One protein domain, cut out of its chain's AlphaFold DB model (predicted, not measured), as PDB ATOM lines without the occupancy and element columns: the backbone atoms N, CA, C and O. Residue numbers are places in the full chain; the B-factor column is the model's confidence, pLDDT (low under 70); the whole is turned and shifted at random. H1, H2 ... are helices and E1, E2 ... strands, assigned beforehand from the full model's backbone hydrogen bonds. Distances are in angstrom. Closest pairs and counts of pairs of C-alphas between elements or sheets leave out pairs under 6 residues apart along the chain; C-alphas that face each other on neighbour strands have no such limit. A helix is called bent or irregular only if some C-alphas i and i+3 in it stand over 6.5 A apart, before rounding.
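Overview. This is residues 6 to 197 of the 197 residues of an uncharacterized protein of Caenorhabditis elegans (UniProt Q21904). A closed barrel of eight strands, E1 to E8, makes the core, and six helices wrap round its outside in a horseshoe that runs H3, H2, H1, H6, H5, H4 and stays open between H3 and H4. On that open side, a long link of residues 92 to 105 loops away from the barrel between E4 and E5. The printed part has 192 residues, with six named helices and eight named strands in the order E1 H1 E2 H2 E3 H3 E4 E5 E6 H4 E7 H5 E8 H6. The strands follow each other round the ring in chain order, E8 closing on E1; the sheet is mixed, and the class is mixed, helices and strands. The whole is compact, with a radius of gyration of the C-alphas of 17.0 A, and its C-alphas span 47 by 40 by 30 A.

Along the chain. The barrel begins with E1, residues 6 to 9, whose C-alpha 6 is at (82.659, 125.588, 82.273). E2 holds residues 30 to 34, E3 residues 62 to 66, E4 residues 87 to 91 and E5 residues 106 to 110. E6, residues 115 to 123, is the longest strand at 24.3 A, from C-alpha 115 at (90.879, 112.113, 72.935) to C-alpha 123. E7 is residues 150 to 155, 16.1 A long, and E8 is residues 179 to 182. Of the helices, H1 is residues 17 to 25, H2 residues 44 to 54 with 15.3 A, and H3 residues 75 to 81. H4, residues 131 to 146, is 22.1 A long, H5, residues 162 to 175, is 20.0 A, and H6, residues 185 to 194, is 15.1 A and ends at C-alpha 194 at (74.229, 132.564, 73.990). H6 is irregular: C-alphas 186 and 189 are 7.4 A apart.

Arrangement. In the barrel E1 and E2 are parallel at 31 degrees, with N 7 and O 30 at 3.0 A. E2 and E3 are parallel, with N 31 and O 62 at 2.8 A, and E3 and E4 are parallel, with N 89 and O 65 at 2.8 A. E4, E5 and E6 form a meander, each strand the antiparallel neighbour of the one before; the hairpin E4 and E5 has N 90 and O 107 at 2.8 A, and the hairpin E5 and E6 has N 108 and O 118 at 2.8 A. E6 and E7 are parallel, with N 152 and O 119 at 2.7 A, as are E7 and E8, with N 181 and O 153 at 2.8 A. E8 and E1 close the ring, parallel at 19 degrees, with N 182 and O 6 at 2.8 A. Five strand-helix-strand units, two parallel neighbour strands with a helix between, have right-handed crossovers: E1 H1 E2, E2 H2 E3, E3 H3 E4, E6 H4 E7 and E7 H5 E8. H1, H2 and H3 are on the barrel. H4 lies outside it, over E6 and E7, at a height over the sheet of 10.0 A. H6 lies outside, over E8, at a height of 8.8 A. H5, also outside, has a height of 9.1 A. H1 and H2 touch at a steep tilt of 60 degrees, the C-alphas of Asp 18 and Leu 53 being closest at 4.9 A. H5 and H6 touch, closest at the C-alphas of Glu 170 and Ile 194, 6.5 A. H1 and H6 touch only at their ends, closest at the C-alphas of Cys 25 and Pro 185, 5.9 A. H3 and H4 are apart. Every O i to N i+4 pair is within hydrogen-bond range in H1, H2, H3, H4 and H5; in H6 4 of 6 are.

Size, cuts and confidence. The two C-alphas farthest apart, those of Lys 57 and Ile 98, are 49.5 A apart. The printed part has no cut and ends at the chain's last residue, Lys 197. The link from E4 to E5, 14 residues, is long. The mean pLDDT of the printed part is 84.9; it is under 70 in residues 37 to 43, 70 to 72, 92 to 104 and 127 to 133.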
ATOM      1  N   LEU A   6      81.694 126.266  81.414       98.01
ATOM      2  CA  LEU A   6      82.659 125.588  82.273       98.01
ATOM      3  C   LEU A   6      83.022 126.481  83.459       98.01
ATOM      4  O   LEU A   6      83.597 127.553  83.277       98.01
ATOM      5  N   ILE A   7      82.723 126.049  84.687       95.98
ATOM      6  CA  ILE A   7      83.099 126.815  85.885       95.98
ATOM      7  C   ILE A   7      84.451 126.362  86.398       95.98
ATOM      8  O   ILE A   7      84.593 125.211  86.802       95.98
ATOM      9  N   ARG A   8      85.418 127.272  86.507       93.27
ATOM     10  CA  ARG A   8      86.620 126.989  87.304       93.27
ATOM     11  C   ARG A   8      86.299 127.041  88.796       93.27
ATOM     12  O   ARG A   8      85.824 128.063  89.293       93.27
ATOM     13  N   VAL A   9      86.570 125.951  89.508       92.43
ATOM     14  CA  VAL A   9      86.265 125.795  90.934       92.43
ATOM     15  C   VAL A   9      87.506 125.348  91.689       92.43
ATOM     16  O   VAL A   9      88.142 124.353  91.354       92.43
ATOM     17  N   ARG A  10      87.788 126.020  92.803       89.48
ATOM     18  CA  ARG A  10      88.713 125.516  93.815       89.48
ATOM     19  C   ARG A  10      87.918 124.852  94.930       89.48
ATOM     20  O   ARG A  10      87.084 125.501  95.562       89.48
ATOM     21  N   LEU A  11      88.187 123.574  95.194       89.05
ATOM     22  CA  LEU A  11      87.534 122.875  96.302       89.05
ATOM     23  C   LEU A  11      87.932 123.507  97.632       89.05
ATOM     24  O   LEU A  11      89.083 123.890  97.845       89.05
ATOM     25  N   THR A  12      86.967 123.600  98.539       82.07
ATOM     26  CA  THR A  12      87.204 124.159  99.870       82.07
ATOM     27  C   THR A  12      87.521 123.051 100.869       82.07
ATOM     28  O   THR A  12      87.054 121.919 100.728       82.07
ATOM     29  N   ARG A  13      88.286 123.393 101.909       83.11
ATOM     30  CA  ARG A  13      88.581 122.493 103.031       83.11
ATOM     31  C   ARG A  13      87.416 122.361 104.013       83.11
ATOM     32  O   ARG A  13      87.203 121.290 104.567       83.11
ATOM     33  N   PHE A  14      86.703 123.459 104.257       83.03
ATOM     34  CA  PHE A  14      85.780 123.566 105.390       83.03
ATOM     35  C   PHE A  14      84.308 123.400 105.009       83.03
ATOM     36  O   PHE A  14      83.500 123.074 105.875       83.03
ATOM     37  N   PHE A  15      83.949 123.579 103.733       84.07
ATOM     38  CA  PHE A  15      82.570 123.429 103.275       84.07
ATOM     39  C   PHE A  15      82.386 122.151 102.447       84.07
ATOM     40  O   PHE A  15      83.289 121.756 101.702       84.07
ATOM     41  N   PRO A  16      81.210 121.500 102.539       89.41
ATOM     42  CA  PRO A  16      80.861 120.387 101.667       89.41
ATOM     43  C   PRO A  16      80.859 120.852 100.207       89.41
ATOM     44  O   PRO A  16      80.005 121.638  99.786       89.41
ATOM     45  N   SER A  17      81.859 120.401  99.447       91.81
ATOM     46  CA  SER A  17      82.071 120.853  98.067       91.81
ATOM     47  C   SER A  17      80.919 120.436  97.147       91.81
ATOM     48  O   SER A  17      80.558 121.173  96.236       91.81
ATOM     49  N   ASP A  18      80.285 119.300  97.431       93.77
ATOM     50  CA  ASP A  18      79.118 118.766  96.721       93.77
ATOM     51  C   ASP A  18      77.919 119.710  96.819       93.77
ATOM     52  O   ASP A  18      77.306 120.056  95.809       93.77
ATOM     53  N   ARG A  19      77.629 120.211  98.025       93.15
ATOM     54  CA  ARG A  19      76.556 121.187  98.244       93.15
ATOM     55  C   ARG A  19      76.857 122.516  97.570       93.15
ATOM     56  O   ARG A  19      75.944 123.130  97.026       93.15
ATOM     57  N   TYR A  20      78.113 122.957  97.602       92.00
ATOM     58  CA  TYR A  20      78.521 124.182  96.918       92.00
ATOM     59  C   TYR A  20      78.285 124.075  95.407       92.00
ATOM     60  O   TYR A  20      77.583 124.917  94.848       92.00
ATOM     61  N   ILE A  21      78.798 123.018  94.767       94.49
ATOM     62  CA  ILE A  21      78.647 122.808  93.321       94.49
ATOM     63  C   ILE A  21      77.171 122.651  92.955       94.49
ATOM     64  O   ILE A  21      76.702 123.316  92.039       94.49
ATOM     65  N   LYS A  22      76.398 121.869  93.716       94.24
ATOM     66  CA  LYS A  22      74.951 121.738  93.504       94.24
ATOM     67  C   LYS A  22      74.227 123.091  93.581       94.24
ATOM     68  O   LYS A  22      73.378 123.385  92.745       94.24
ATOM     69  N   ASN A  23      74.537 123.919  94.575       93.63
ATOM     70  CA  ASN A  23      73.811 125.173  94.796       93.63
ATOM     71  C   ASN A  23      74.258 126.312  93.870       93.63
ATOM     72  O   ASN A  23      73.471 127.220  93.617       93.63
ATOM     73  N   ARG A  24      75.517 126.324  93.420       93.88
ATOM     74  CA  ARG A  24      76.082 127.447  92.652       93.88
ATOM     75  C   ARG A  24      76.348 127.113  91.194       93.88
ATOM     76  O   ARG A  24      76.314 128.023  90.384       93.88
ATOM     77  N   CYS A  25      76.606 125.854  90.863       95.48
ATOM     78  CA  CYS A  25      77.101 125.445  89.551       95.48
ATOM     79  C   CYS A  25      76.186 124.439  88.840       95.48
ATOM     80  O   CYS A  25      76.564 123.960  87.783       95.48
ATOM     81  N   SER A  26      75.012 124.098  89.381       93.28
ATOM     82  CA  SER A  26      74.148 123.035  88.835       93.28
ATOM     83  C   SER A  26      73.660 123.265  87.406       93.28
ATOM     84  O   SER A  26      73.393 122.290  86.716       93.28
ATOM     85  N   GLY A  27      73.562 124.517  86.956       94.67
ATOM     86  CA  GLY A  27      73.221 124.831  85.566       94.67
ATOM     87  C   GLY A  27      74.404 124.762  84.595       94.67
ATOM     88  O   GLY A  27      74.204 124.941  83.398       94.67
ATOM     89  N   ALA A  28      75.635 124.582  85.088       97.28
ATOM     90  CA  ALA A  28      76.805 124.514  84.225       97.28
ATOM     91  C   ALA A  28      76.900 123.146  83.544       97.28
ATOM     92  O   ALA A  28      76.562 122.128  84.147       97.28
ATOM     93  N   ASP A  29      77.436 123.109  82.324       97.27
ATOM     94  CA  ASP A  29      77.681 121.839  81.628       97.27
ATOM     95  C   ASP A  29      78.869 121.076  82.248       97.27
ATOM     96  O   ASP A  29      78.922 119.842  82.216       97.27
ATOM     97  N   GLY A  30      79.814 121.800  82.860       97.15
ATOM     98  CA  GLY A  30      80.937 121.215  83.583       97.15
ATOM     99  C   GLY A  30      81.539 122.132  84.645       97.15
ATOM    100  O   GLY A  30      81.354 123.353  84.659       97.15
ATOM    101  N   VAL A  31      82.324 121.525  85.528       97.00
ATOM    102  CA  VAL A  31      83.212 122.210  86.467       97.00
ATOM    103  C   VAL A  31      84.647 121.760  86.219       97.00
ATOM    104  O   VAL A  31      84.921 120.568  86.112       97.00
ATOM    105  N   LEU A  32      85.569 122.715  86.137       96.06
ATOM    106  CA  LEU A  32      87.002 122.478  86.061       96.06
ATOM    107  C   LEU A  32      87.609 122.708  87.440       96.06
ATOM    108  O   LEU A  32      87.672 123.839  87.925       96.06
ATOM    109  N   ILE A  33      88.000 121.620  88.087       94.24
ATOM    110  CA  ILE A  33      88.443 121.613  89.471       94.24
ATOM    111  C   ILE A  33      89.954 121.793  89.532       94.24
ATOM    112  O   ILE A  33      90.704 120.937  89.068       94.24
ATOM    113  N   ASP A  34      90.394 122.861  90.191       89.76
ATOM    114  CA  ASP A  34      91.809 123.116  90.445       89.76
ATOM    115  C   ASP A  34      92.368 122.061  91.414       89.76
ATOM    116  O   ASP A  34      92.116 122.076  92.628       89.76
ATOM    117  N   PHE A  35      93.173 121.157  90.874       86.65
ATOM    118  CA  PHE A  35      93.730 119.994  91.547       86.65
ATOM    119  C   PHE A  35      95.249 120.098  91.724       86.65
ATOM    120  O   PHE A  35      95.977 119.125  91.591       86.65
ATOM    121  N   GLU A  36      95.740 121.289  92.061       78.13
ATOM    122  CA  GLU A  36      97.152 121.525  92.398       78.13
ATOM    123  C   GLU A  36      97.590 120.665  93.603       78.13
ATOM    124  O   GLU A  36      96.984 120.759  94.680       78.13
ATOM    125  N   LYS A  37      98.663 119.880  93.451       69.40
ATOM    126  CA  LYS A  37      99.378 119.223  94.557       69.40
ATOM    127  C   LYS A  37     100.648 120.024  94.845       69.40
ATOM    128  O   LYS A  37     101.475 120.190  93.956       69.40
ATOM    129  N   LYS A  38     100.810 120.514  96.076       64.61
ATOM    130  CA  LYS A  38     102.062 121.150  96.510       64.61
ATOM    131  C   LYS A  38     103.016 120.064  97.002       64.61
ATOM    132  O   LYS A  38     102.590 119.210  97.773       64.61
ATOM    133  N   GLU A  39     104.269 120.088  96.557       61.22
ATOM    134  CA  GLU A  39     105.254 119.020  96.820       61.22
ATOM    135  C   GLU A  39     105.397 118.693  98.315       61.22
ATOM    136  O   GLU A  39     105.387 117.522  98.684       61.22
ATOM    137  N   ASP A  40     105.360 119.714  99.176       59.20
ATOM    138  CA  ASP A  40     105.550 119.560 100.628       59.20
ATOM    139  C   ASP A  40     104.252 119.468 101.439       59.20
ATOM    140  O   ASP A  40     104.264 119.370 102.668       59.20
ATOM    141  N   LYS A  41     103.097 119.569 100.778       56.56
ATOM    142  CA  LYS A  41     101.794 119.490 101.436       56.56
ATOM    143  C   LYS A  41     100.927 118.559 100.634       56.56
ATOM    144  O   LYS A  41     100.375 118.936  99.600       56.56
ATOM    145  N   VAL A  42     100.758 117.352 101.157       54.26
ATOM    146  CA  VAL A  42      99.632 116.529 100.748       54.26
ATOM    147  C   VAL A  42      98.381 117.326 101.126       54.26
ATOM    148  O   VAL A  42      97.972 117.372 102.283       54.26
ATOM    149  N   ASP A  43      97.823 118.069 100.169       62.40
ATOM    150  CA  ASP A  43      96.544 118.761 100.310       62.40
ATOM    151  C   ASP A  43      95.441 117.679 100.320       62.40
ATOM    152  O   ASP A  43      94.584 117.622  99.440       62.40
ATOM    153  N   ASP A  44      95.465 116.792 101.323       72.77
ATOM    154  CA  ASP A  44      94.566 115.640 101.492       72.77
ATOM    155  C   ASP A  44      93.097 116.065 101.490       72.77
ATOM    156  O   ASP A  44      92.192 115.314 101.110       72.77
ATOM    157  N   TYR A  45      92.839 117.318 101.876       85.52
ATOM    158  CA  TYR A  45      91.497 117.871 101.823       85.52
ATOM    159  C   TYR A  45      90.969 117.977 100.385       85.52
ATOM    160  O   TYR A  45      89.772 117.823 100.194       85.52
ATOM    161  N   LYS A  46      91.807 118.231  99.367       87.33
ATOM    162  CA  LYS A  46      91.333 118.333  97.977       87.33
ATOM    163  C   LYS A  46      90.859 116.980  97.477       87.33
ATOM    164  O   LYS A  46      89.759 116.898  96.939       87.33
ATOM    165  N   LEU A  47      91.643 115.929  97.715       86.21
ATOM    166  CA  LEU A  47      91.274 114.569  97.335       86.21
ATOM    167  C   LEU A  47      90.033 114.091  98.093       86.21
ATOM    168  O   LEU A  47      89.089 113.598  97.482       86.21
ATOM    169  N   SER A  48      89.971 114.307  99.408       88.13
ATOM    170  CA  SER A  48      88.777 113.954 100.187       88.13
ATOM    171  C   SER A  48      87.543 114.779  99.797       88.13
ATOM    172  O   SER A  48      86.454 114.217  99.677       88.13
ATOM    173  N   SER A  49      87.685 116.081  99.522       91.39
ATOM    174  CA  SER A  49      86.605 116.915  98.980       91.39
ATOM    175  C   SER A  49      86.161 116.439  97.600       91.39
ATOM    176  O   SER A  49      84.963 116.405  97.340       91.39
ATOM    177  N   PHE A  50      87.086 116.010  96.741       92.05
ATOM    178  CA  PHE A  50      86.762 115.432  95.440       92.05
ATOM    179  C   PHE A  50      86.014 114.103  95.581       92.05
ATOM    180  O   PHE A  50      84.990 113.905  94.936       92.05
ATOM    181  N   HIS A  51      86.432 113.216  96.489       90.01
ATOM    182  CA  HIS A  51      85.696 111.980  96.761       90.01
ATOM    183  C   HIS A  51      84.272 112.238  97.273       90.01
ATOM    184  O   HIS A  51      83.371 111.455  96.975       90.01
ATOM    185  N   ARG A  52      84.027 113.345  97.986       91.53
ATOM    186  CA  ARG A  52      82.655 113.761  98.331       91.53
ATOM    187  C   ARG A  52      81.841 114.166  97.105       91.53
ATOM    188  O   ARG A  52      80.650 113.889  97.085       91.53
ATOM    189  N   LEU A  53      82.459 114.791  96.100       93.09
ATOM    190  CA  LEU A  53      81.800 115.077  94.819       93.09
ATOM    191  C   LEU A  53      81.466 113.785  94.080       93.09
ATOM    192  O   LEU A  53      80.313 113.575  93.721       93.09
ATOM    193  N   LYS A  54      82.459 112.901  93.930       89.64
ATOM    194  CA  LYS A  54      82.313 111.590  93.282       89.64
ATOM    195  C   LYS A  54      81.171 110.776  93.895       89.64
ATOM    196  O   LYS A  54      80.367 110.203  93.174       89.64
ATOM    197  N   ASN A  55      81.094 110.749  95.224       91.19
ATOM    198  CA  ASN A  55      80.103 109.972  95.975       91.19
ATOM    199  C   ASN A  55      78.855 110.792  96.353       91.19
ATOM    200  O   ASN A  55      78.091 110.398  97.239       91.19
ATOM    201  N   SER A  56      78.672 111.961  95.739       93.64
ATOM    202  CA  SER A  56      77.535 112.836  95.999       93.64
ATOM    203  C   SER A  56      76.228 112.167  95.579       93.64
ATOM    204  O   SER A  56      76.155 111.480  94.565       93.64
ATOM    205  N   LYS A  57      75.156 112.420  96.338       93.38
ATOM    206  CA  LYS A  57      73.787 112.025  95.959       93.38
ATOM    207  C   LYS A  57      73.107 113.041  95.038       93.38
ATOM    208  O   LYS A  57      71.983 112.820  94.599       93.38
ATOM    209  N   PHE A  58      73.739 114.189  94.816       93.13
ATOM    210  CA  PHE A  58      73.220 115.225  93.935       93.13
ATOM    211  C   PHE A  58      73.616 114.943  92.489       93.13
ATOM    212  O   PHE A  58      74.725 114.483  92.235       93.13
ATOM    213  N   SER A  59      72.747 115.314  91.551       92.18
ATOM    214  CA  SER A  59      73.155 115.461  90.155       92.18
ATOM    215  C   SER A  59      74.128 116.634  90.066       92.18
ATOM    216  O   SER A  59      73.760 117.767  90.381       92.18
ATOM    217  N   LEU A  60      75.376 116.351  89.702       94.03
ATOM    218  CA  LEU A  60      76.424 117.351  89.539       94.03
ATOM    219  C   LEU A  60      76.731 117.546  88.046       94.03
ATOM    220  O   LEU A  60      76.542 116.610  87.266       94.03
ATOM    221  N   PRO A  61      77.226 118.733  87.648       95.36
ATOM    222  CA  PRO A  61      77.871 118.917  86.355       95.36
ATOM    223  C   PRO A  61      79.035 117.948  86.171       95.36
ATOM    224  O   PRO A  61      79.541 117.367  87.135       95.36
ATOM    225  N   LYS A  62      79.519 117.852  84.935       95.26
ATOM    226  CA  LYS A  62      80.695 117.040  84.618       95.26
ATOM    227  C   LYS A  62      81.905 117.489  85.422       95.26
ATOM    228  O   LYS A  62      82.161 118.689  85.544       95.26
ATOM    229  N   LEU A  63      82.644 116.529  85.957       95.61
ATOM    230  CA  LEU A  63      83.779 116.774  86.835       95.61
ATOM    231  C   LEU A  63      85.071 116.679  86.028       95.61
ATOM    232  O   LEU A  63      85.568 115.587  85.750       95.61
ATOM    233  N   LEU A  64      85.622 117.833  85.670       95.70
ATOM    234  CA  LEU A  64      86.927 117.949  85.033       95.70
ATOM    235  C   LEU A  64      87.966 118.353  86.073       95.70
ATOM    236  O   LEU A  64      87.650 119.054  87.036       95.70
ATOM    237  N   VAL A  65      89.215 117.944  85.880       93.98
ATOM    238  CA  VAL A  65      90.320 118.300  86.782       93.98
ATOM    239  C   VAL A  65      91.415 119.044  86.038       93.98
ATOM    240  O   VAL A  65      91.802 118.666  84.938       93.98
ATOM    241  N   ASP A  66      91.927 120.105  86.650       91.42
ATOM    242  CA  ASP A  66      93.094 120.846  86.184       91.42
ATOM    243  C   ASP A  66      94.247 120.598  87.158       91.42
ATOM    244  O   ASP A  66      94.136 120.988  88.320       91.42
ATOM    245  N   PRO A  67      95.361 119.969  86.744       86.31
ATOM    246  CA  PRO A  67      96.505 119.777  87.632       86.31
ATOM    247  C   PRO A  67      97.140 121.106  88.076       86.31
ATOM    248  O   PRO A  67      97.851 121.121  89.077       86.31
ATOM    249  N   VAL A  68      96.830 122.223  87.399       79.74
ATOM    250  CA  VAL A  68      97.341 123.597  87.578       79.74
ATOM    251  C   VAL A  68      98.840 123.733  87.310       79.74
ATOM    252  O   VAL A  68      99.258 124.670  86.633       79.74
ATOM    253  N   THR A  69      99.635 122.797  87.814       72.67
ATOM    254  CA  THR A  69     101.078 122.700  87.642       72.67
ATOM    255  C   THR A  69     101.432 121.590  86.660       72.67
ATOM    256  O   THR A  69     100.630 120.706  86.357       72.67
ATOM    257  N   THR A  70     102.654 121.655  86.142       66.09
ATOM    258  CA  THR A  70     103.256 120.623  85.291       66.09
ATOM    259  C   THR A  70     103.816 119.451  86.085       66.09
ATOM    260  O   THR A  70     104.048 118.383  85.523       66.09
ATOM    261  N   ASN A  71     104.026 119.629  87.391       66.80
ATOM    262  CA  ASN A  71     104.585 118.586  88.240       66.80
ATOM    263  C   ASN A  71     103.622 117.395  88.304       66.80
ATOM    264  O   ASN A  71     102.403 117.555  88.387       66.80
ATOM    265  N   SER A  72     104.185 116.185  88.291       68.71
ATOM    266  CA  SER A  72     103.413 114.942  88.283       68.71
ATOM    267  C   SER A  72     102.451 114.867  89.474       68.71
ATOM    268  O   SER A  72     102.845 114.598  90.615       68.71
ATOM    269  N   ASN A  73     101.157 115.032  89.202       76.38
ATOM    270  CA  ASN A  73     100.111 114.798  90.181       76.38
ATOM    271  C   ASN A  73      99.665 113.330  90.139       76.38
ATOM    272  O   ASN A  73      98.827 112.936  89.331       76.38
ATOM    273  N   GLN A  74     100.197 112.535  91.069       79.41
ATOM    274  CA  GLN A  74      99.920 111.097  91.201       79.41
ATOM    275  C   GLN A  74      98.433 110.748  91.383       79.41
ATOM    276  O   GLN A  74      98.043 109.605  91.162       79.41
ATOM    277  N   TRP A  75      97.588 111.698  91.792       81.69
ATOM    278  CA  TRP A  75      96.154 111.449  91.923       81.69
ATOM    279  C   TRP A  75      95.443 111.402  90.574       81.69
ATOM    280  O   TRP A  75      94.465 110.679  90.448       81.69
ATOM    281  N   ILE A  76      95.919 112.137  89.566       85.27
ATOM    282  CA  ILE A  76      95.226 112.257  88.278       85.27
ATOM    283  C   ILE A  76      95.141 110.904  87.553       85.27
ATOM    284  O   ILE A  76      94.019 110.513  87.228       85.27
ATOM    285  N   PRO A  77      96.235 110.125  87.382       85.42
ATOM    286  CA  PRO A  77      96.144 108.790  86.787       85.42
ATOM    287  C   PRO A  77      95.161 107.880  87.527       85.42
ATOM    288  O   PRO A  77      94.340 107.214  86.903       85.42
ATOM    289  N   ARG A  78      95.178 107.927  88.863       86.03
ATOM    290  CA  ARG A  78      94.263 107.151  89.703       86.03
ATOM    291  C   ARG A  78      92.802 107.564  89.504       86.03
ATOM    292  O   ARG A  78      91.934 106.706  89.410       86.03
ATOM    293  N   LEU A  79      92.508 108.863  89.422       87.82
ATOM    294  CA  LEU A  79      91.147 109.349  89.172       87.82
ATOM    295  C   LEU A  79      90.636 108.947  87.780       87.82
ATOM    296  O   LEU A  79      89.440 108.683  87.637       87.82
ATOM    297  N   ILE A  80      91.520 108.880  86.778       87.12
ATOM    298  CA  ILE A  80      91.197 108.379  85.433       87.12
ATOM    299  C   ILE A  80      90.900 106.873  85.486       87.12
ATOM    300  O   ILE A  80      89.858 106.446  84.993       87.12
ATOM    301  N   GLU A  81      91.768 106.079  86.118       87.59
ATOM    302  CA  GLU A  81      91.600 104.625  86.268       87.59
ATOM    303  C   GLU A  81      90.304 104.278  87.016       87.59
ATOM    304  O   GLU A  81      89.522 103.432  86.581       87.59
ATOM    305  N   GLU A  82      90.008 105.011  88.092       88.72
ATOM    306  CA  GLU A  82      88.764 104.894  88.852       88.72
ATOM    307  C   GLU A  82      87.533 105.464  88.112       88.72
ATOM    308  O   GLU A  82      86.456 105.540  88.713       88.72
ATOM    309  N   LYS A  83      87.674 105.934  86.861       88.45
ATOM    310  CA  LYS A  83      86.625 106.586  86.049       88.45
ATOM    311  C   LYS A  83      85.863 107.670  86.819       88.45
ATOM    312  O   LYS A  83      84.642 107.773  86.752       88.45
ATOM    313  N   SER A  84      86.593 108.435  87.626       91.62
ATOM    314  CA  SER A  84      86.028 109.390  88.588       91.62
ATOM    315  C   SER A  84      85.943 110.816  88.061       91.62
ATOM    316  O   SER A  84      85.324 111.662  88.701       91.62
ATOM    317  N   VAL A  85      86.591 111.082  86.931       94.08
ATOM    318  CA  VAL A  85      86.614 112.370  86.237       94.08
ATOM    319  C   VAL A  85      86.128 112.173  84.807       94.08
ATOM    320  O   VAL A  85      86.424 111.155  84.180       94.08
ATOM    321  N   ASP A  86      85.408 113.157  84.281       95.27
ATOM    322  CA  ASP A  86      84.955 113.176  82.887       95.27
ATOM    323  C   ASP A  86      86.058 113.664  81.935       95.27
ATOM    324  O   ASP A  86      86.019 113.398  80.738       95.27
ATOM    325  N   GLY A  87      87.079 114.344  82.461       94.44
ATOM    326  CA  GLY A  87      88.214 114.791  81.670       94.44
ATOM    327  C   GLY A  87      89.276 115.525  82.475       94.44
ATOM    328  O   GLY A  87      89.094 115.859  83.651       94.44
ATOM    329  N   VAL A  88      90.409 115.759  81.826       93.55
ATOM    330  CA  VAL A  88      91.607 116.341  82.431       93.55
ATOM    331  C   VAL A  88      92.113 117.479  81.561       93.55
ATOM    332  O   VAL A  88      92.272 117.317  80.353       93.55
ATOM    333  N   ALA A  89      92.377 118.627  82.178       92.19
ATOM    334  CA  ALA A  89      93.036 119.729  81.503       92.19
ATOM    335  C   ALA A  89      94.537 119.446  81.348       92.19
ATOM    336  O   ALA A  89      95.229 119.080  82.298       92.19
ATOM    337  N   MET A  90      95.034 119.655  80.139       87.89
ATOM    338  CA  MET A  90      96.415 119.474  79.721       87.89
ATOM    339  C   MET A  90      96.906 120.791  79.126       87.89
ATOM    340  O   MET A  90      96.141 121.516  78.498       87.89
ATOM    341  N   ARG A  91      98.174 121.134  79.333       80.14
ATOM    342  CA  ARG A  91      98.781 122.336  78.752       80.14
ATOM    343  C   ARG A  91      99.780 121.887  77.702       80.14
ATOM    344  O   ARG A  91     100.585 121.005  77.993       80.14
ATOM    345  N   ASN A  92      99.699 122.466  76.510       63.54
ATOM    346  CA  ASN A  92     100.708 122.226  75.492       63.54
ATOM    347  C   ASN A  92     101.956 123.039  75.867       63.54
ATOM    348  O   ASN A  92     101.859 124.250  76.054       63.54
ATOM    349  N   PHE A  93     103.098 122.374  76.027       50.18
ATOM    350  CA  PHE A  93     104.397 123.037  76.073       50.18
ATOM    351  C   PHE A  93     105.104 122.650  74.785       50.18
ATOM    352  O   PHE A  93     105.594 121.532  74.652       50.18
ATOM    353  N   THR A  94     105.095 123.550  73.810       43.06
ATOM    354  CA  THR A  94     106.075 123.495  72.733       43.06
ATOM    355  C   THR A  94     107.379 124.040  73.304       43.06
ATOM    356  O   THR A  94     107.443 125.210  73.674       43.06
ATOM    357  N   ASP A  95     108.408 123.195  73.394       44.25
ATOM    358  CA  ASP A  95     109.775 123.622  73.742       44.25
ATOM    359  C   ASP A  95     110.389 124.541  72.661       44.25
ATOM    360  O   ASP A  95     111.447 125.139  72.861       44.25
ATOM    361  N   ASP A  96     109.714 124.689  71.519       38.07
ATOM    362  CA  ASP A  96     110.144 125.522  70.405       38.07
ATOM    363  C   ASP A  96     109.875 127.006  70.686       38.07
ATOM    364  O   ASP A  96     108.810 127.553  70.403       38.07
ATOM    365  N   VAL A  97     110.903 127.679  71.204       38.27
ATOM    366  CA  VAL A  97     110.978 129.114  71.556       38.27
ATOM    367  C   VAL A  97     110.681 130.075  70.376       38.27
ATOM    368  O   VAL A  97     110.802 131.286  70.528       38.27
ATOM    369  N   ILE A  98     110.302 129.596  69.184       37.52
ATOM    370  CA  ILE A  98     110.249 130.427  67.964       37.52
ATOM    371  C   ILE A  98     108.888 130.428  67.238       37.52
ATOM    372  O   ILE A  98     108.691 131.264  66.359       37.52
ATOM    373  N   SER A  99     107.894 129.609  67.597       35.64
ATOM    374  CA  SER A  99     106.625 129.581  66.842       35.64
ATOM    375  C   SER A  99     105.390 129.817  67.708       35.64
ATOM    376  O   SER A  99     105.044 128.982  68.535       35.64
ATOM    377  N   LEU A 100     104.704 130.922  67.408       36.10
ATOM    378  CA  LEU A 100     103.497 131.471  68.030       36.10
ATOM    379  C   LEU A 100     103.703 132.027  69.438       36.10
ATOM    380  O   LEU A 100     104.104 131.333  70.362       36.10
ATOM    381  N   ASP A 101     103.372 133.305  69.577       41.30
ATOM    382  CA  ASP A 101     103.338 134.090  70.803       41.30
ATOM    383  C   ASP A 101     102.631 133.377  71.967       41.30
ATOM    384  O   ASP A 101     101.482 133.676  72.233       41.30
ATOM    385  N   ASN A 102     103.303 132.467  72.681       41.40
ATOM    386  CA  ASN A 102     102.996 131.983  74.035       41.40
ATOM    387  C   ASN A 102     101.504 131.808  74.403       41.40
ATOM    388  O   ASN A 102     101.138 131.952  75.576       41.40
ATOM    389  N   GLU A 103     100.618 131.516  73.450       51.22
ATOM    390  CA  GLU A 103      99.205 131.334  73.732       51.22
ATOM    391  C   GLU A 103      99.096 129.969  74.398       51.22
ATOM    392  O   GLU A 103      99.118 128.920  73.763       51.22
ATOM    393  N   ILE A 104      99.088 129.979  75.733       53.35
ATOM    394  CA  ILE A 104      98.950 128.774  76.544       53.35
ATOM    395  C   ILE A 104      97.555 128.209  76.275       53.35
ATOM    396  O   ILE A 104      96.579 128.544  76.955       53.35
ATOM    397  N   PHE A 105      97.463 127.329  75.284       71.15
ATOM    398  CA  PHE A 105      96.273 126.543  75.030       71.15
ATOM    399  C   PHE A 105      96.172 125.483  76.118       71.15
ATOM    400  O   PHE A 105      97.040 124.620  76.285       71.15
ATOM    401  N   THR A 106      95.099 125.566  76.900       88.43
ATOM    402  CA  THR A 106      94.733 124.475  77.800       88.43
ATOM    403  C   THR A 106      93.762 123.580  77.049       88.43
ATOM    404  O   THR A 106      92.678 124.015  76.689       88.43
ATOM    405  N   MET A 107      94.135 122.339  76.789       92.15
ATOM    406  CA  MET A 107      93.279 121.349  76.143       92.15
ATOM    407  C   MET A 107      92.576 120.499  77.196       92.15
ATOM    408  O   MET A 107      93.081 120.345  78.305       92.15
ATOM    409  N   ILE A 108      91.418 119.936  76.869       94.13
ATOM    410  CA  ILE A 108      90.709 118.988  77.733       94.13
ATOM    411  C   ILE A 108      90.713 117.628  77.048       94.13
ATOM    412  O   ILE A 108      90.130 117.466  75.974       94.13
ATOM    413  N   TRP A 109      91.348 116.657  77.696       93.06
ATOM    414  CA  TRP A 109      91.261 115.254  77.323       93.06
ATOM    415  C   TRP A 109      90.035 114.628  77.986       93.06
ATOM    416  O   TRP A 109      89.915 114.644  79.212       93.06
ATOM    417  N   ASP A 110      89.112 114.115  77.180       93.32
ATOM    418  CA  ASP A 110      87.881 113.468  77.636       93.32
ATOM    419  C   ASP A 110      88.155 111.995  77.946       93.32
ATOM    420  O   ASP A 110      88.651 111.245  77.101       93.32
ATOM    421  N   THR A 111      87.824 111.567  79.164       91.98
ATOM    422  CA  THR A 111      88.130 110.206  79.621       91.98
ATOM    423  C   THR A 111      87.255 109.144  78.964       91.98
ATOM    424  O   THR A 111      87.626 107.971  78.946       91.98
ATOM    425  N   ARG A 112      86.095 109.510  78.416       91.71
ATOM    426  CA  ARG A 112      85.184 108.578  77.742       91.71
ATOM    427  C   ARG A 112      85.525 108.460  76.266       91.71
ATOM    428  O   ARG A 112      85.541 107.350  75.748       91.71
ATOM    429  N   GLU A 113      85.811 109.584  75.615       91.99
ATOM    430  CA  GLU A 113      86.185 109.616  74.195       91.99
ATOM    431  C   GLU A 113      87.668 109.287  73.956       91.99
ATOM    432  O   GLU A 113      88.049 109.020  72.821       91.99
ATOM    433  N   GLN A 114      88.499 109.273  75.007       90.93
ATOM    434  CA  GLN A 114      89.935 108.959  74.950       90.93
ATOM    435  C   GLN A 114      90.720 109.865  73.984       90.93
ATOM    436  O   GLN A 114      91.735 109.469  73.413       90.93
ATOM    437  N   ARG A 115      90.272 111.113  73.821       92.63
ATOM    438  CA  ARG A 115      90.879 112.113  72.935       92.63
ATOM    439  C   ARG A 115      90.725 113.519  73.503       92.63
ATOM    440  O   ARG A 115      89.945 113.752  74.426       92.63
ATOM    441  N   ILE A 116      91.436 114.470  72.906       92.79
ATOM    442  CA  ILE A 116      91.182 115.891  73.138       92.79
ATOM    443  C   ILE A 116      89.850 116.257  72.481       92.79
ATOM    444  O   ILE A 116      89.622 115.949  71.313       92.79
ATOM    445  N   THR A 117      88.973 116.891  73.252       95.07
ATOM    446  CA  THR A 117      87.630 117.289  72.803       95.07
ATOM    447  C   THR A 117      87.382 118.784  72.926       95.07
ATOM    448  O   THR A 117      86.466 119.293  72.288       95.07
ATOM    449  N   HIS A 118      88.170 119.498  73.741       95.67
ATOM    450  CA  HIS A 118      88.032 120.944  73.916       95.67
ATOM    451  C   HIS A 118      89.395 121.627  73.965       95.67
ATOM    452  O   HIS A 118      90.358 121.074  74.502       95.67
ATOM    453  N   SER A 119      89.438 122.859  73.476       94.07
ATOM    454  CA  SER A 119      90.543 123.797  73.642       94.07
ATOM    455  C   SER A 119      90.029 125.000  74.426       94.07
ATOM    456  O   SER A 119      88.929 125.489  74.205       94.07
ATOM    457  N   ILE A 120      90.797 125.469  75.399       93.91
ATOM    458  CA  ILE A 120      90.504 126.676  76.163       93.91
ATOM    459  C   ILE A 120      91.463 127.750  75.667       93.91
ATOM    460  O   ILE A 120      92.666 127.690  75.938       93.91
ATOM    461  N   ILE A 121      90.910 128.734  74.965       91.77
ATOM    462  CA  ILE A 121      91.656 129.846  74.376       91.77
ATOM    463  C   ILE A 121      91.495 131.043  75.306       91.77
ATOM    464  O   ILE A 121      90.391 131.553  75.531       91.77
ATOM    465  N   SER A 122      92.605 131.443  75.920       88.73
ATOM    466  CA  SER A 122      92.612 132.534  76.889       88.73
ATOM    467  C   SER A 122      92.713 133.877  76.194       88.73
ATOM    468  O   SER A 122      93.466 134.033  75.243       88.73
ATOM    469  N   TYR A 123      91.981 134.866  76.698       86.04
ATOM    470  CA  TYR A 123      91.916 136.168  76.052       86.04
ATOM    471  C   TYR A 123      91.721 137.301  77.081       86.04
ATOM    472  O   TYR A 123      91.225 137.077  78.192       86.04
ATOM    473  N   HIS A 124      92.157 138.530  76.784       81.69
ATOM    474  CA  HIS A 124      92.041 139.669  77.714       81.69
ATOM    475  C   HIS A 124      90.711 140.403  77.566       81.69
ATOM    476  O   HIS A 124      89.901 140.489  78.503       81.69
ATOM    477  N   ARG A 125      90.500 140.946  76.372       75.93
ATOM    478  CA  ARG A 125      89.295 141.646  75.961       75.93
ATOM    479  C   ARG A 125      89.221 141.554  74.451       75.93
ATOM    480  O   ARG A 125      90.227 141.788  73.801       75.93
ATOM    481  N   ILE A 126      88.037 141.274  73.935       74.14
ATOM    482  CA  ILE A 126      87.771 141.446  72.515       74.14
ATOM    483  C   ILE A 126      87.264 142.867  72.323       74.14
ATOM    484  O   ILE A 126      86.289 143.296  72.942       74.14
ATOM    485  N   ASN A 127      88.002 143.625  71.531       66.45
ATOM    486  CA  ASN A 127      87.550 144.852  70.914       66.45
ATOM    487  C   ASN A 127      87.790 144.704  69.410       66.45
ATOM    488  O   ASN A 127      88.819 144.182  68.985       66.45
ATOM    489  N   ASP A 128      86.854 145.178  68.596       60.84
ATOM    490  CA  ASP A 128      86.956 145.047  67.135       60.84
ATOM    491  C   ASP A 128      88.184 145.776  66.550       60.84
ATOM    492  O   ASP A 128      88.552 145.559  65.400       60.84
ATOM    493  N   CYS A 129      88.851 146.616  67.348       56.76
ATOM    494  CA  CYS A 129      89.998 147.416  66.929       56.76
ATOM    495  C   CYS A 129      91.344 146.664  66.905       56.76
ATOM    496  O   CYS A 129      92.272 147.169  66.275       56.76
ATOM    497  N   ASP A 130      91.496 145.517  67.581       67.09
ATOM    498  CA  ASP A 130      92.776 144.785  67.625       67.09
ATOM    499  C   ASP A 130      92.829 143.679  66.559       67.09
ATOM    500  O   ASP A 130      92.543 142.508  66.810       67.09
ATOM    501  N   ILE A 131      93.134 144.077  65.321       64.83
ATOM    502  CA  ILE A 131      93.069 143.205  64.136       64.83
ATOM    503  C   ILE A 131      93.992 141.987  64.270       64.83
ATOM    504  O   ILE A 131      93.564 140.870  63.980       64.83
ATOM    505  N   MET A 132      95.241 142.186  64.706       62.74
ATOM    506  CA  MET A 132      96.231 141.105  64.780       62.74
ATOM    507  C   MET A 132      95.848 140.088  65.848       62.74
ATOM    508  O   MET A 132      95.829 138.889  65.583       62.74
ATOM    509  N   TRP A 133      95.460 140.551  67.031       66.45
ATOM    510  CA  TRP A 133      95.091 139.647  68.108       66.45
ATOM    511  C   TRP A 133      93.768 138.912  67.826       66.45
ATOM    512  O   TRP A 133      93.661 137.704  68.043       66.45
ATOM    513  N   ASN A 134      92.788 139.598  67.224       72.68
ATOM    514  CA  ASN A 134      91.569 138.951  66.734       72.68
ATOM    515  C   ASN A 134      91.866 137.916  65.635       72.68
ATOM    516  O   ASN A 134      91.143 136.925  65.535       72.68
ATOM    517  N   SER A 135      92.910 138.122  64.822       78.14
ATOM    518  CA  SER A 135      93.326 137.146  63.811       78.14
ATOM    519  C   SER A 135      93.899 135.873  64.439       78.14
ATOM    520  O   SER A 135      93.455 134.793  64.063       78.14
ATOM    521  N   SER A 136      94.764 135.977  65.456       81.87
ATOM    522  CA  SER A 136      95.322 134.810  66.158       81.87
ATOM    523  C   SER A 136      94.233 133.960  66.812       81.87
ATOM    524  O   SER A 136      94.194 132.746  66.623       81.87
ATOM    525  N   ILE A 137      93.274 134.600  67.494       86.42
ATOM    526  CA  ILE A 137      92.135 133.897  68.097       86.42
ATOM    527  C   ILE A 137      91.276 133.209  67.036       86.42
ATOM    528  O   ILE A 137      90.855 132.073  67.243       86.42
ATOM    529  N   ARG A 138      91.003 133.876  65.908       87.90
ATOM    530  CA  ARG A 138      90.235 133.280  64.805       87.90
ATOM    531  C   ARG A 138      90.939 132.054  64.238       87.90
ATOM    532  O   ARG A 138      90.274 131.040  64.057       87.90
ATOM    533  N   THR A 139      92.252 132.128  64.032       88.79
ATOM    534  CA  THR A 139      93.062 130.986  63.594       88.79
ATOM    535  C   THR A 139      92.970 129.841  64.599       88.79
ATOM    536  O   THR A 139      92.578 128.744  64.229       88.79
ATOM    537  N   ALA A 140      93.192 130.098  65.891       88.83
ATOM    538  CA  ALA A 140      93.119 129.059  66.921       88.83
ATOM    539  C   ALA A 140      91.723 128.409  67.038       88.83
ATOM    540  O   ALA A 140      91.601 127.206  67.289       88.83
ATOM    541  N   VAL A 141      90.658 129.196  66.862       92.63
ATOM    542  CA  VAL A 141      89.274 128.702  66.822       92.63
ATOM    543  C   VAL A 141      89.053 127.832  65.589       92.63
ATOM    544  O   VAL A 141      88.538 126.726  65.730       92.63
ATOM    545  N   GLN A 142      89.459 128.298  64.407       93.05
ATOM    546  CA  GLN A 142      89.318 127.546  63.165       93.05
ATOM    547  C   GLN A 142      90.092 126.225  63.224       93.05
ATOM    548  O   GLN A 142      89.498 125.176  62.986       93.05
ATOM    549  N   ASP A 143      91.351 126.261  63.655       91.01
ATOM    550  CA  ASP A 143      92.186 125.074  63.826       91.01
ATOM    551  C   ASP A 143      91.534 124.073  64.791       91.01
ATOM    552  O   ASP A 143      91.522 122.872  64.531       91.01
ATOM    553  N   SER A 144      90.935 124.550  65.890       92.95
ATOM    554  CA  SER A 144      90.207 123.678  66.822       92.95
ATOM    555  C   SER A 144      89.018 122.996  66.136       92.95
ATOM    556  O   SER A 144      88.855 121.780  66.241       92.95
ATOM    557  N   LEU A 145      88.207 123.756  65.399       94.16
ATOM    558  CA  LEU A 145      87.016 123.240  64.722       94.16
ATOM    559  C   LEU A 145      87.363 122.241  63.607       94.16
ATOM    560  O   LEU A 145      86.690 121.219  63.486       94.16
ATOM    561  N   GLU A 146      88.428 122.488  62.843       93.94
ATOM    562  CA  GLU A 146      88.924 121.574  61.801       93.94
ATOM    563  C   GLU A 146      89.356 120.210  62.367       93.94
ATOM    564  O   GLU A 146      89.273 119.196  61.675       93.94
ATOM    565  N   HIS A 147      89.744 120.166  63.645       92.66
ATOM    566  CA  HIS A 147      90.148 118.950  64.352       92.66
ATOM    567  C   HIS A 147      89.041 118.350  65.243       92.66
ATOM    568  O   HIS A 147      89.332 117.490  66.077       92.66
ATOM    569  N   ASP A 148      87.779 118.777  65.090       92.66
ATOM    570  CA  ASP A 148      86.647 118.357  65.937       92.66
ATOM    571  C   ASP A 148      86.911 118.588  67.443       92.66
ATOM    572  O   ASP A 148      86.627 117.753  68.311       92.66
ATOM    573  N   ILE A 149      87.506 119.739  67.760       94.64
ATOM    574  CA  ILE A 149      87.779 120.217  69.115       94.64
ATOM    575  C   ILE A 149      86.908 121.448  69.366       94.64
ATOM    576  O   ILE A 149      86.957 122.416  68.615       94.64
ATOM    577  N   GLN A 150      86.128 121.444  70.447       95.83
ATOM    578  CA  GLN A 150      85.292 122.579  70.844       95.83
ATOM    579  C   GLN A 150      86.136 123.707  71.459       95.83
ATOM    580  O   GLN A 150      86.689 123.521  72.551       95.83
ATOM    581  N   PRO A 151      86.207 124.890  70.826       95.46
ATOM    582  CA  PRO A 151      86.894 126.031  71.404       95.46
ATOM    583  C   PRO A 151      86.024 126.686  72.479       95.46
ATOM    584  O   PRO A 151      84.872 127.066  72.238       95.46
ATOM    585  N   LEU A 152      86.601 126.837  73.669       96.42
ATOM    586  CA  LEU A 152      86.032 127.494  74.839       96.42
ATOM    587  C   LEU A 152      86.783 128.793  75.127       96.42
ATOM    588  O   LEU A 152      88.005 128.809  75.290       96.42
ATOM    589  N   ALA A 153      86.043 129.886  75.257       94.47
ATOM    590  CA  ALA A 153      86.614 131.196  75.520       94.47
ATOM    591  C   ALA A 153      86.933 131.353  77.013       94.47
ATOM    592  O   ALA A 153      86.048 131.221  77.858       94.47
ATOM    593  N   ALA A 154      88.175 131.674  77.372       92.75
ATOM    594  CA  ALA A 154      88.560 131.940  78.757       92.75
ATOM    595  C   ALA A 154      89.017 133.383  78.943       92.75
ATOM    596  O   ALA A 154      90.177 133.740  78.728       92.75
ATOM    597  N   ARG A 155      88.112 134.223  79.443       88.81
ATOM    598  CA  ARG A 155      88.476 135.598  79.766       88.81
ATOM    599  C   ARG A 155      89.405 135.652  80.980       88.81
ATOM    600  O   ARG A 155      89.094 135.141  82.060       88.81
ATOM    601  N   THR A 156      90.540 136.322  80.830       84.04
ATOM    602  CA  THR A 156      91.530 136.511  81.904       84.04
ATOM    603  C   THR A 156      91.119 137.613  82.887       84.04
ATOM    604  O   THR A 156      91.299 137.458  84.102       84.04
ATOM    605  N   LEU A 157      90.517 138.693  82.374       82.73
ATOM    606  CA  LEU A 157      89.988 139.823  83.141       82.73
ATOM    607  C   LEU A 157      88.506 139.634  83.486       82.73
ATOM    608  O   LEU A 157      87.786 138.872  82.848       82.73
ATOM    609  N   ARG A 158      88.030 140.330  84.523       83.34
ATOM    610  CA  ARG A 158      86.604 140.321  84.878       83.34
ATOM    611  C   ARG A 158      85.812 141.207  83.918       83.34
ATOM    612  O   ARG A 158      86.289 142.268  83.520       83.34
ATOM    613  N   PHE A 159      84.586 140.792  83.620       85.35
ATOM    614  CA  PHE A 159      83.588 141.664  83.004       85.35
ATOM    615  C   PHE A 159      83.297 142.855  83.924       85.35
ATOM    616  O   PHE A 159      83.286 142.700  85.148       85.35
ATOM    617  N   ARG A 160      83.084 144.035  83.331       84.05
ATOM    618  CA  ARG A 160      82.699 145.246  84.074       84.05
ATOM    619  C   ARG A 160      81.270 145.136  84.596       84.05
ATOM    620  O   ARG A 160      81.015 145.427  85.759       84.05
ATOM    621  N   ASP A 161      80.385 144.654  83.738       88.83
ATOM    622  CA  ASP A 161      78.955 144.513  83.971       88.83
ATOM    623  C   ASP A 161      78.398 143.364  83.115       88.83
ATOM    624  O   ASP A 161      79.110 142.745  82.315       88.83
ATOM    625  N   TYR A 162      77.125 143.042  83.345       90.04
ATOM    626  CA  TYR A 162      76.425 141.956  82.666       90.04
ATOM    627  C   TYR A 162      76.227 142.232  81.169       90.04
ATOM    628  O   TYR A 162      76.395 141.327  80.360       90.04
ATOM    629  N   GLU A 163      75.922 143.473  80.788       91.11
ATOM    630  CA  GLU A 163      75.653 143.849  79.395       91.11
ATOM    631  C   GLU A 163      76.901 143.698  78.518       91.11
ATOM    632  O   GLU A 163      76.856 143.067  77.461       91.11
ATOM    633  N   THR A 164      78.050 144.165  79.011       88.85
ATOM    634  CA  THR A 164      79.353 143.963  78.369       88.85
ATOM    635  C   THR A 164      79.668 142.473  78.223       88.85
ATOM    636  O   THR A 164      80.269 142.068  77.231       88.85
ATOM    637  N   ALA A 165      79.282 141.640  79.197       91.23
ATOM    638  CA  ALA A 165      79.488 140.196  79.115       91.23
ATOM    639  C   ALA A 165      78.651 139.544  78.013       91.23
ATOM    640  O   ALA A 165      79.185 138.739  77.254       91.23
ATOM    641  N   VAL A 166      77.381 139.936  77.887       93.51
ATOM    642  CA  VAL A 166      76.493 139.470  76.812       93.51
ATOM    643  C   VAL A 166      77.058 139.842  75.443       93.51
ATOM    644  O   VAL A 166      77.217 138.970  74.594       93.51
ATOM    645  N   GLN A 167      77.405 141.118  75.239       90.65
ATOM    646  CA  GLN A 167      77.940 141.602  73.962       90.65
ATOM    647  C   GLN A 167      79.218 140.852  73.567       90.65
ATOM    648  O   GLN A 167      79.358 140.402  72.433       90.65
ATOM    649  N   GLU A 168      80.136 140.671  74.514       90.39
ATOM    650  CA  GLU A 168      81.402 139.989  74.257       90.39
ATOM    651  C   GLU A 168      81.207 138.491  73.965       90.39
ATOM    652  O   GLU A 168      81.860 137.961  73.068       90.39
ATOM    653  N   PHE A 169      80.291 137.806  74.661       93.30
ATOM    654  CA  PHE A 169      79.969 136.407  74.360       93.30
ATOM    655  C   PHE A 169      79.271 136.233  73.007       93.30
ATOM    656  O   PHE A 169      79.544 135.249  72.323       93.30
ATOM    657  N   GLU A 170      78.439 137.181  72.571       93.54
ATOM    658  CA  GLU A 170      77.870 137.149  71.217       93.54
ATOM    659  C   GLU A 170      78.959 137.309  70.142       93.54
ATOM    660  O   GLU A 170      78.948 136.573  69.155       93.54
ATOM    661  N   ILE A 171      79.948 138.189  70.348       90.81
ATOM    662  CA  ILE A 171      81.097 138.316  69.432       90.81
ATOM    663  C   ILE A 171      81.917 137.019  69.407       90.81
ATOM    664  O   ILE A 171      82.260 136.519  68.337       90.81
ATOM    665  N   LEU A 172      82.205 136.433  70.572       92.76
ATOM    666  CA  LEU A 172      82.915 135.154  70.672       92.76
ATOM    667  C   LEU A 172      82.192 134.034  69.922       92.76
ATOM    668  O   LEU A 172      82.818 133.282  69.176       92.76
ATOM    669  N   ARG A 173      80.870 133.940  70.073       94.22
ATOM    670  CA  ARG A 173      80.054 132.978  69.328       94.22
ATOM    671  C   ARG A 173      80.174 133.194  67.820       94.22
ATOM    672  O   ARG A 173      80.389 132.235  67.090       94.22
ATOM    673  N   GLN A 174      80.113 134.444  67.355       91.60
ATOM    674  CA  GLN A 174      80.294 134.783  65.935       91.60
ATOM    675  C   GLN A 174      81.700 134.465  65.408       91.60
ATOM    676  O   GLN A 174      81.863 134.204  64.218       91.60
ATOM    677  N   ILE A 175      82.722 134.491  66.267       91.01
ATOM    678  CA  ILE A 175      84.076 134.042  65.923       91.01
ATOM    679  C   ILE A 175      84.123 132.517  65.718       91.01
ATOM    680  O   ILE A 175      84.941 132.049  64.933       91.01
ATOM    681  N   GLY A 176      83.243 131.759  66.381       93.75
ATOM    682  CA  GLY A 176      83.180 130.296  66.315       93.75
ATOM    683  C   GLY A 176      83.389 129.599  67.662       93.75
ATOM    684  O   GLY A 176      83.458 128.372  67.708       93.75
ATOM    685  N   PHE A 177      83.482 130.345  68.769       95.36
ATOM    686  CA  PHE A 177      83.492 129.733  70.097       95.36
ATOM    687  C   PHE A 177      82.184 128.993  70.374       95.36
ATOM    688  O   PHE A 177      81.097 129.465  70.049       95.36
ATOM    689  N   THR A 178      82.301 127.847  71.038       96.45
ATOM    690  CA  THR A 178      81.172 126.949  71.349       96.45
ATOM    691  C   THR A 178      80.759 126.995  72.818       96.45
ATOM    692  O   THR A 178      79.743 126.423  73.209       96.45
ATOM    693  N   GLY A 179      81.540 127.701  73.632       97.63
ATOM    694  CA  GLY A 179      81.305 127.880  75.050       97.63
ATOM    695  C   GLY A 179      82.325 128.815  75.684       97.63
ATOM    696  O   GLY A 179      83.221 129.346  75.023       97.63
ATOM    697  N   ALA A 180      82.214 128.995  76.996       96.74
ATOM    698  CA  ALA A 180      83.119 129.819  77.775       96.74
ATOM    699  C   ALA A 180      83.473 129.195  79.129       96.74
ATOM    700  O   ALA A 180      82.655 128.575  79.817       96.74
ATOM    701  N   VAL A 181      84.716 129.438  79.543       95.71
ATOM    702  CA  VAL A 181      85.187 129.202  80.904       95.71
ATOM    703  C   VAL A 181      84.893 130.443  81.733       95.71
ATOM    704  O   VAL A 181      85.497 131.502  81.547       95.71
ATOM    705  N   ILE A 182      83.978 130.314  82.687       93.90
ATOM    706  CA  ILE A 182      83.505 131.425  83.510       93.90
ATOM    707  C   ILE A 182      83.899 131.230  84.977       93.90
ATOM    708  O   ILE A 182      84.015 130.121  85.499       93.90
ATOM    709  N   ARG A 183      84.135 132.351  85.663       88.65
ATOM    710  CA  ARG A 183      84.490 132.379  87.095       88.65
ATOM    711  C   ARG A 183      83.315 132.749  87.994       88.65
ATOM    712  O   ARG A 183      83.351 132.481  89.189       88.65
ATOM    713  N   ASN A 184      82.305 133.415  87.436       90.52
ATOM    714  CA  ASN A 184      81.113 133.826  88.162       90.52
ATOM    715  C   ASN A 184      79.955 132.886  87.799       90.52
ATOM    716  O   ASN A 184      79.476 132.957  86.668       90.52
ATOM    717  N   PRO A 185      79.466 132.054  88.735       92.27
ATOM    718  CA  PRO A 185      78.367 131.139  88.451       92.27
ATOM    719  C   PRO A 185      77.048 131.840  88.095       92.27
ATOM    720  O   PRO A 185      76.183 131.240  87.475       92.27
ATOM    721  N   ASN A 186      76.894 133.128  88.421       92.61
ATOM    722  CA  ASN A 186      75.706 133.890  88.028       92.61
ATOM    723  C   ASN A 186      75.633 134.150  86.509       92.61
ATOM    724  O   ASN A 186      74.624 134.659  86.043       92.61
ATOM    725  N   LEU A 187      76.691 133.844  85.745       94.39
ATOM    726  CA  LEU A 187      76.703 133.986  84.284       94.39
ATOM    727  C   LEU A 187      76.328 132.687  83.556       94.39
ATOM    728  O   LEU A 187      76.244 132.703  82.339       94.39
ATOM    729  N   ILE A 188      76.103 131.577  84.272       96.04
ATOM    730  CA  ILE A 188      75.861 130.249  83.678       96.04
ATOM    731  C   ILE A 188      74.712 130.263  82.673       96.04
ATOM    732  O   ILE A 188      74.886 129.810  81.548       96.04
ATOM    733  N   GLU A 189      73.551 130.761  83.096       95.93
ATOM    734  CA  GLU A 189      72.329 130.747  82.289       95.93
ATOM    735  C   GLU A 189      72.528 131.555  81.008       95.93
ATOM    736  O   GLU A 189      72.404 131.012  79.916       95.93
ATOM    737  N   MET A 190      73.011 132.792  81.146       95.64
ATOM    738  CA  MET A 190      73.361 133.657  80.022       95.64
ATOM    739  C   MET A 190      74.385 133.024  79.069       95.64
ATOM    740  O   MET A 190      74.209 133.060  77.854       95.64
ATOM    741  N   THR A 191      75.458 132.429  79.599       96.88
ATOM    742  CA  THR A 191      76.465 131.745  78.780       96.88
ATOM    743  C   THR A 191      75.833 130.590  78.003       96.88
ATOM    744  O   THR A 191      76.057 130.474  76.801       96.88
ATOM    745  N   ASN A 192      75.019 129.760  78.656       97.41
ATOM    746  CA  ASN A 192      74.341 128.649  77.992       97.41
ATOM    747  C   ASN A 192      73.387 129.136  76.899       97.41
ATOM    748  O   ASN A 192      73.398 128.571  75.815       97.41
ATOM    749  N   GLU A 193      72.596 130.178  77.162       96.68
ATOM    750  CA  GLU A 193      71.660 130.748  76.189       96.68
ATOM    751  C   GLU A 193      72.367 131.288  74.947       96.68
ATOM    752  O   GLU A 193      71.911 131.047  73.832       96.68
ATOM    753  N   ILE A 194      73.483 132.001  75.118       96.60
ATOM    754  CA  ILE A 194      74.229 132.564  73.990       96.60
ATOM    755  C   ILE A 194      74.814 131.440  73.135       96.60
ATOM    756  O   ILE A 194      74.571 131.410  71.935       96.60
ATOM    757  N   PHE A 195      75.525 130.485  73.738       96.63
ATOM    758  CA  PHE A 195      76.200 129.407  73.003       96.63
ATOM    759  C   PHE A 195      75.280 128.236  72.593       96.63
ATOM    760  O   PHE A 195      75.752 127.231  72.055       96.63
ATOM    761  N   GLU A 196      73.972 128.337  72.837       92.41
ATOM    762  CA  GLU A 196      72.978 127.413  72.276       92.41
ATOM    763  C   GLU A 196      72.433 127.873  70.914       92.41
ATOM    764  O   GLU A 196      71.958 127.028  70.160       92.41
ATOM    765  N   LYS A 197      72.520 129.175  70.598       79.09
ATOM    766  CA  LYS A 197      72.048 129.774  69.335       79.09
ATOM    767  C   LYS A 197      72.943 129.444  68.145       79.09
ATOM    768  O   LYS A 197      72.378 129.122  67.083       79.09
TER     769      LYS A 197